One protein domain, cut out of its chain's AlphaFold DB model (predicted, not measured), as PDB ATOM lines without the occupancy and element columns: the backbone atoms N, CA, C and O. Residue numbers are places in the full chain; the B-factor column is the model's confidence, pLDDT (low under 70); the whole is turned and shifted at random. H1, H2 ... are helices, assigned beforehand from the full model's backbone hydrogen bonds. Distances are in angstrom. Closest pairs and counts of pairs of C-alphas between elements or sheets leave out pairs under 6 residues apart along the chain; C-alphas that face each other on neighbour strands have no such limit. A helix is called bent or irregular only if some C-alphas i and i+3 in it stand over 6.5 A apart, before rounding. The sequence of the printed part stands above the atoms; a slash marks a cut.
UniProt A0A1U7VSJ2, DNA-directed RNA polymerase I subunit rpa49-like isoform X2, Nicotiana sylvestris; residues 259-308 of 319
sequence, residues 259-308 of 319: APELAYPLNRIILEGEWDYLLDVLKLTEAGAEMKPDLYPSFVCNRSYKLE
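Overview. This is residues 259 to 308 of the 319 residues of the protein "DNA-directed RNA polymerase I subunit rpa49-like isoform X2" of Nicotiana sylvestris (UniProt A0A1U7VSJ2). The model is an open U: H2 forms the base, residues 259 to 266 and short H1 rise from one end, and a long link at the other end leads to H3, set crosswise to H2. The middle is empty and no helix touches another. The printed part has 50 residues, with named helices H1, H2 and H3 in that order, no named strand, and class all helix. It is loose, with a radius of gyration of the C-alphas of 13.8 A and spans of 34 by 25 by 17 A.

Arrangement. H1, residues 266 to 269, and H2, residues 272 to 286, meet only through their tight link. H3, residues 298 to 308, is apart from H1 and H2. Every O i to N i+4 pair is within hydrogen-bond range in H3, against 6 of 11 in H2; H1 is too short for such a pair.

Along the chain. H1 begins at C-alpha 266 (-6.207, 49.247, 13.713) and is 5.0 A long. H2 is 22.4 A long, and neither bent nor irregular, but only just: C-alphas 273 and 276 are 6.3 A apart. H3 is 15.6 A long and ends at C-alpha 308 (-25.732, 56.603, 8.393).

Size, cuts and confidence. The C-alphas farthest apart, of Ala 259 and Asp 294, are 38.2 A apart. The printed part has no cut; the H2 to H3 link is long, 11 residues. Mean pLDDT of the printed part is 80.0, with residues 282 and 284 to 290 under 70.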
ATOM      1  N   ALA A 259      -6.049  54.429  27.200       89.12
ATOM      2  CA  ALA A 259      -7.426  54.545  26.725       89.12
ATOM      3  C   ALA A 259      -7.888  53.229  26.065       89.12
ATOM      4  O   ALA A 259      -7.123  52.648  25.292       89.12
ATOM      5  N   PRO A 260      -9.135  52.769  26.299       86.62
ATOM      6  CA  PRO A 260      -9.619  51.486  25.781       86.62
ATOM      7  C   PRO A 260      -9.716  51.446  24.249       86.62
ATOM      8  O   PRO A 260      -9.563  50.383  23.656       86.62
ATOM      9  N   GLU A 261      -9.918  52.597  23.605       85.69
ATOM     10  CA  GLU A 261      -9.975  52.741  22.142       85.69
ATOM     11  C   GLU A 261      -8.623  52.454  21.471       85.69
ATOM     12  O   GLU A 261      -8.580  51.967  20.345       85.69
ATOM     13  N   LEU A 262      -7.514  52.695  22.181       85.75
ATOM     14  CA  LEU A 262      -6.150  52.486  21.688       85.75
ATOM     15  C   LEU A 262      -5.572  51.114  22.070       85.75
ATOM     16  O   LEU A 262      -4.468  50.783  21.646       85.75
ATOM     17  N   ALA A 263      -6.301  50.303  22.845       89.62
ATOM     18  CA  ALA A 263      -5.847  48.973  23.260       89.62
ATOM     19  C   ALA A 263      -5.652  48.010  22.075       89.62
ATOM     20  O   ALA A 263      -4.834  47.098  22.158       89.62
ATOM     21  N   TYR A 264      -6.370  48.236  20.970       90.94
ATOM     22  CA  TYR A 264      -6.315  47.444  19.739       90.94
ATOM     23  C   TYR A 264      -6.092  48.362  18.523       90.94
ATOM     24  O   TYR A 264      -7.053  48.719  17.840       90.94
ATOM     25  N   PRO A 265      -4.841  48.789  18.249       89.38
ATOM     26  CA  PRO A 265      -4.551  49.715  17.156       89.38
ATOM     27  C   PRO A 265      -4.889  49.104  15.791       89.38
ATOM     28  O   PRO A 265      -4.336  48.065  15.425       89.38
ATOM     29  N   LEU A 266      -5.746  49.769  15.007       87.44
ATOM     30  CA  LEU A 266      -6.207  49.247  13.713       87.44
ATOM     31  C   LEU A 266      -5.047  48.949  12.752       87.44
ATOM     32  O   LEU A 266      -5.049  47.892  12.140       87.44
ATOM     33  N   ASN A 267      -4.006  49.785  12.714       86.06
ATOM     34  CA  ASN A 267      -2.824  49.594  11.856       86.06
ATOM     35  C   ASN A 267      -1.953  48.380  12.253       86.06
ATOM     36  O   ASN A 267      -1.044  48.008  11.517       86.06
ATOM     37  N   ARG A 268      -2.188  47.770  13.428       85.69
ATOM     38  CA  ARG A 268      -1.579  46.485  13.825       85.69
ATOM     39  C   ARG A 268      -2.486  45.283  13.532       85.69
ATOM     40  O   ARG A 268      -2.013  44.154  13.597       85.69
ATOM     41  N   ILE A 269      -3.770  45.512  13.248       89.12
ATOM     42  CA  ILE A 269      -4.773  44.478  12.939       89.12
ATOM     43  C   ILE A 269      -4.987  44.357  11.423       89.12
ATOM     44  O   ILE A 269      -5.169  43.251  10.926       89.12
ATOM     45  N   ILE A 270      -4.953  45.487  10.716       88.94
ATOM     46  CA  ILE A 270      -5.066  45.633   9.264       88.94
ATOM     47  C   ILE A 270      -3.761  46.274   8.791       88.94
ATOM     48  O   ILE A 270      -3.429  47.389   9.212       88.94
ATOM     49  N   LEU A 271      -3.011  45.572   7.945       88.19
ATOM     50  CA  LEU A 271      -1.711  46.038   7.463       88.19
ATOM     51  C   LEU A 271      -1.880  47.199   6.478       88.19
ATOM     52  O   LEU A 271      -2.871  47.272   5.758       88.19
ATOM     53  N   GLU A 272      -0.892  48.095   6.391       85.19
ATOM     54  CA  GLU A 272      -0.968  49.312   5.559       85.19
ATOM     55  C   GLU A 272      -1.337  49.023   4.089       85.19
ATOM     56  O   GLU A 272      -2.171  49.718   3.521       85.19
ATOM     57  N   GLY A 273      -0.811  47.939   3.503       83.75
ATOM     58  CA  GLY A 273      -1.143  47.507   2.136       83.75
ATOM     59  C   GLY A 273      -2.490  46.786   1.968       83.75
ATOM     60  O   GLY A 273      -2.842  46.425   0.848       83.75
ATOM     61  N   GLU A 274      -3.239  46.534   3.046       87.25
ATOM     62  CA  GLU A 274      -4.572  45.916   2.993       87.25
ATOM     63  C   GLU A 274      -5.702  46.958   2.931       87.25
ATOM     64  O   GLU A 274      -6.788  46.663   2.428       87.25
ATOM     65  N   TRP A 275      -5.442  48.192   3.381       85.25
ATOM     66  CA  TRP A 275      -6.416  49.290   3.372       85.25
ATOM     67  C   TRP A 275      -6.892  49.666   1.966       85.25
ATOM     68  O   TRP A 275      -8.065  50.003   1.791       85.25
ATOM     69  N   ASP A 276      -6.033  49.519   0.954       84.31
ATOM     70  CA  ASP A 276      -6.384  49.767  -0.449       84.31
ATOM     71  C   ASP A 276      -7.565  48.896  -0.921       84.31
ATOM     72  O   ASP A 276      -8.425  49.372  -1.664       84.31
ATOM     73  N   TYR A 277      -7.680  47.652  -0.435       80.50
ATOM     74  CA  TYR A 277      -8.804  46.763  -0.766       80.50
ATOM     75  C   TYR A 277     -10.103  47.134  -0.031       80.50
ATOM     76  O   TYR A 277     -11.196  46.799  -0.492       80.50
ATOM     77  N   LEU A 278     -10.016  47.839   1.102       81.19
ATOM     78  CA  LEU A 278     -11.187  48.280   1.872       81.19
ATOM     79  C   LEU A 278     -11.864  49.509   1.245       81.19
ATOM     80  O   LEU A 278     -13.079  49.673   1.380       81.19
ATOM     81  N   LEU A 279     -11.118  50.329   0.495       77.31
ATOM     82  CA  LEU A 279     -11.666  51.463  -0.258       77.31
ATOM     83  C   LEU A 279     -12.728  51.031  -1.280       77.31
ATOM     84  O   LEU A 279     -13.689  51.763  -1.509       77.31
ATOM     85  N   ASP A 280     -12.591  49.850  -1.885       70.94
ATOM     86  CA  ASP A 280     -13.578  49.332  -2.839       70.94
ATOM     87  C   ASP A 280     -14.884  48.904  -2.155       70.94
ATOM     88  O   ASP A 280     -15.966  49.121  -2.701       70.94
ATOM     89  N   VAL A 281     -14.810  48.395  -0.921       71.44
ATOM     90  CA  VAL A 281     -15.997  48.121  -0.092       71.44
ATOM     91  C   VAL A 281     -16.714  49.425   0.264       71.44
ATOM     92  O   VAL A 281     -17.938  49.496   0.172       71.44
ATOM     93  N   LEU A 282     -15.966  50.479   0.606       68.19
ATOM     94  CA  LEU A 282     -16.530  51.786   0.948       68.19
ATOM     95  C   LEU A 282     -17.272  52.411  -0.250       68.19
ATOM     96  O   LEU A 282     -18.431  52.808  -0.110       68.19
ATOM     97  N   LYS A 283     -16.680  52.376  -1.454       72.00
ATOM     98  CA  LYS A 283     -17.329  52.831  -2.705       72.00
ATOM     99  C   LYS A 283     -18.647  52.102  -2.990       72.00
ATOM    100  O   LYS A 283     -19.599  52.727  -3.453       72.00
ATOM    101  N   LEU A 284     -18.727  50.796  -2.707       68.12
ATOM    102  CA  LEU A 284     -19.968  50.023  -2.866       68.12
ATOM    103  C   LEU A 284     -21.071  50.489  -1.904       68.12
ATOM    104  O   LEU A 284     -22.243  50.446  -2.273       68.12
ATOM    105  N   THR A 285     -20.716  50.959  -0.703       65.19
ATOM    106  CA  THR A 285     -21.693  51.511   0.252       65.19
ATOM    107  C   THR A 285     -22.145  52.929  -0.107       65.19
ATOM    108  O   THR A 285     -23.336  53.222  -0.029       65.19
ATOM    109  N   GLU A 286     -21.243  53.788  -0.592       65.38
ATOM    110  CA  GLU A 286     -21.587  55.151  -1.034       65.38
ATOM    111  C   GLU A 286     -22.431  55.176  -2.321       65.38
ATOM    112  O   GLU A 286     -23.177  56.126  -2.555       65.38
ATOM    113  N   ALA A 287     -22.381  54.117  -3.136       62.47
ATOM    114  CA  ALA A 287     -23.165  53.978  -4.366       62.47
ATOM    115  C   ALA A 287     -24.688  53.785  -4.153       62.47
ATOM    116  O   ALA A 287     -25.415  53.555  -5.121       62.47
ATOM    117  N   GLY A 288     -25.190  53.872  -2.913       56.91
ATOM    118  CA  GLY A 288     -26.627  53.867  -2.607       56.91
ATOM    119  C   GLY A 288     -27.307  52.498  -2.723       56.91
ATOM    120  O   GLY A 288     -28.520  52.423  -2.911       56.91
ATOM    121  N   ALA A 289     -26.543  51.407  -2.634       61.94
ATOM    122  CA  ALA A 289     -27.088  50.055  -2.643       61.94
ATOM    123  C   ALA A 289     -27.739  49.711  -1.289       61.94
ATOM    124  O   ALA A 289     -27.051  49.364  -0.330       61.94
ATOM    125  N   GLU A 290     -29.074  49.771  -1.217       63.91
ATOM    126  CA  GLU A 290     -29.841  49.365  -0.031       63.91
ATOM    127  C   GLU A 290     -29.483  47.931   0.411       63.91
ATOM    128  O   GLU A 290     -29.753  46.951  -0.296       63.91
ATOM    129  N   MET A 291     -28.907  47.788   1.610       70.00
ATOM    130  CA  MET A 291     -28.548  46.488   2.188       70.00
ATOM    131  C   MET A 291     -29.793  45.732   2.665       70.00
ATOM    132  O   MET A 291     -30.184  45.799   3.832       70.00
ATOM    133  N   LYS A 292     -30.418  44.993   1.745       73.25
ATOM    134  CA  LYS A 292     -31.629  44.206   2.014       73.25
ATOM    135  C   LYS A 292     -31.385  43.124   3.081       73.25
ATOM    136  O   LYS A 292     -30.396  42.390   2.973       73.25
ATOM    137  N   PRO A 293     -32.305  42.952   4.052       73.38
ATOM    138  CA  PRO A 293     -32.164  41.968   5.132       73.38
ATOM    139  C   PRO A 293     -32.206  40.511   4.643       73.38
ATOM    140  O   PRO A 293     -31.752  39.622   5.354       73.38
ATOM    141  N   ASP A 294     -32.703  40.267   3.427       78.38
ATOM    142  CA  ASP A 294     -32.719  38.939   2.798       78.38
ATOM    143  C   ASP A 294     -31.330  38.491   2.305       78.38
ATOM    144  O   ASP A 294     -31.113  37.303   2.064       78.38
ATOM    145  N   LEU A 295     -30.395  39.434   2.115       81.88
ATOM    146  CA  LEU A 295     -29.079  39.184   1.511       81.88
ATOM    147  C   LEU A 295     -27.913  39.348   2.500       81.88
ATOM    148  O   LEU A 295     -26.850  38.764   2.289       81.88
ATOM    149  N   TYR A 296     -28.103  40.122   3.574       82.06
ATOM    150  CA  TYR A 296     -27.070  40.432   4.563       82.06
ATOM    151  C   TYR A 296     -27.518  40.086   5.992       82.06
ATOM    152  O   TYR A 296     -28.678  40.305   6.342       82.06
ATOM    153  N   PRO A 297     -26.614  39.598   6.867       89.88
ATOM    154  CA  PRO A 297     -26.938  39.351   8.269       89.88
ATOM    155  C   PRO A 297     -27.431  40.615   8.984       89.88
ATOM    156  O   PRO A 297     -26.894  41.703   8.782       89.88
ATOM    157  N   SER A 298     -28.376  40.454   9.914       86.56
ATOM    158  CA  SER A 298     -29.007  41.559  10.656       86.56
ATOM    159  C   SER A 298     -28.024  42.499  11.368       86.56
ATOM    160  O   SER A 298     -28.310  43.686  11.515       86.56
ATOM    161  N   PHE A 299     -26.850  42.002  11.776       87.62
ATOM    162  CA  PHE A 299     -25.760  42.819  12.316       87.62
ATOM    163  C   PHE A 299     -25.279  43.888  11.322       87.62
ATOM    164  O   PHE A 299     -25.081  45.033  11.717       87.62
ATOM    165  N   VAL A 300     -25.129  43.526  10.042       84.31
ATOM    166  CA  VAL A 300     -24.631  44.415   8.983       84.31
ATOM    167  C   VAL A 300     -25.645  45.527   8.724       84.31
ATOM    168  O   VAL A 300     -25.297  46.692   8.886       84.31
ATOM    169  N   CYS A 301     -26.911  45.181   8.461       82.75
ATOM    170  CA  CYS A 301     -27.988  46.156   8.233       82.75
ATOM    171  C   CYS A 301     -28.215  47.093   9.437       82.75
ATOM    172  O   CYS A 301     -28.496  48.276   9.276       82.75
ATOM    173  N   ASN A 302     -28.083  46.586  10.669       86.12
ATOM    174  CA  ASN A 302     -28.204  47.401  11.884       86.12
ATOM    175  C   ASN A 302     -26.995  48.337  12.055       86.12
ATOM    176  O   ASN A 302     -27.145  49.474  12.506       86.12
ATOM    177  N   ARG A 303     -25.788  47.879  11.693       86.31
ATOM    178  CA  ARG A 303     -24.569  48.687  11.776       86.31
ATOM    179  C   ARG A 303     -24.509  49.754  10.685       86.31
ATOM    180  O   ARG A 303     -24.132  50.866  11.034       86.31
ATOM    181  N   SER A 304     -24.911  49.470   9.443       80.25
ATOM    182  CA  SER A 304     -24.975  50.472   8.366       80.25
ATOM    183  C   SER A 304     -25.958  51.591   8.714       80.25
ATOM    184  O   SER A 304     -25.540  52.740   8.818       80.25
ATOM    185  N   TYR A 305     -27.194  51.244   9.090       81.88
ATOM    186  CA  TYR A 305     -28.208  52.197   9.558       81.88
ATOM    187  C   TYR A 305     -27.693  53.081  10.709       81.88
ATOM    188  O   TYR A 305     -27.872  54.297  10.718       81.88
ATOM    189  N   LYS A 306     -26.994  52.493  11.689       84.25
ATOM    190  CA  LYS A 306     -26.378  53.263  12.783       84.25
ATOM    191  C   LYS A 306     -25.253  54.186  12.324       84.25
ATOM    192  O   LYS A 306     -25.092  55.232  12.936       84.25
ATOM    193  N   LEU A 307     -24.466  53.804  11.319       80.19
ATOM    194  CA  LEU A 307     -23.394  54.642  10.775       80.19
ATOM    195  C   LEU A 307     -23.962  55.807   9.950       80.19
ATOM    196  O   LEU A 307     -23.512  56.931  10.127       80.19
ATOM    197  N   GLU A 308     -25.001  55.568   9.146       76.31
ATOM    198  CA  GLU A 308     -25.732  56.603   8.393       76.31
ATOM    199  C   GLU A 308     -26.388  57.653   9.309       76.31
ATOM    200  O   GLU A 308     -26.479  58.829   8.956       76.31
TER     201      GLU A 308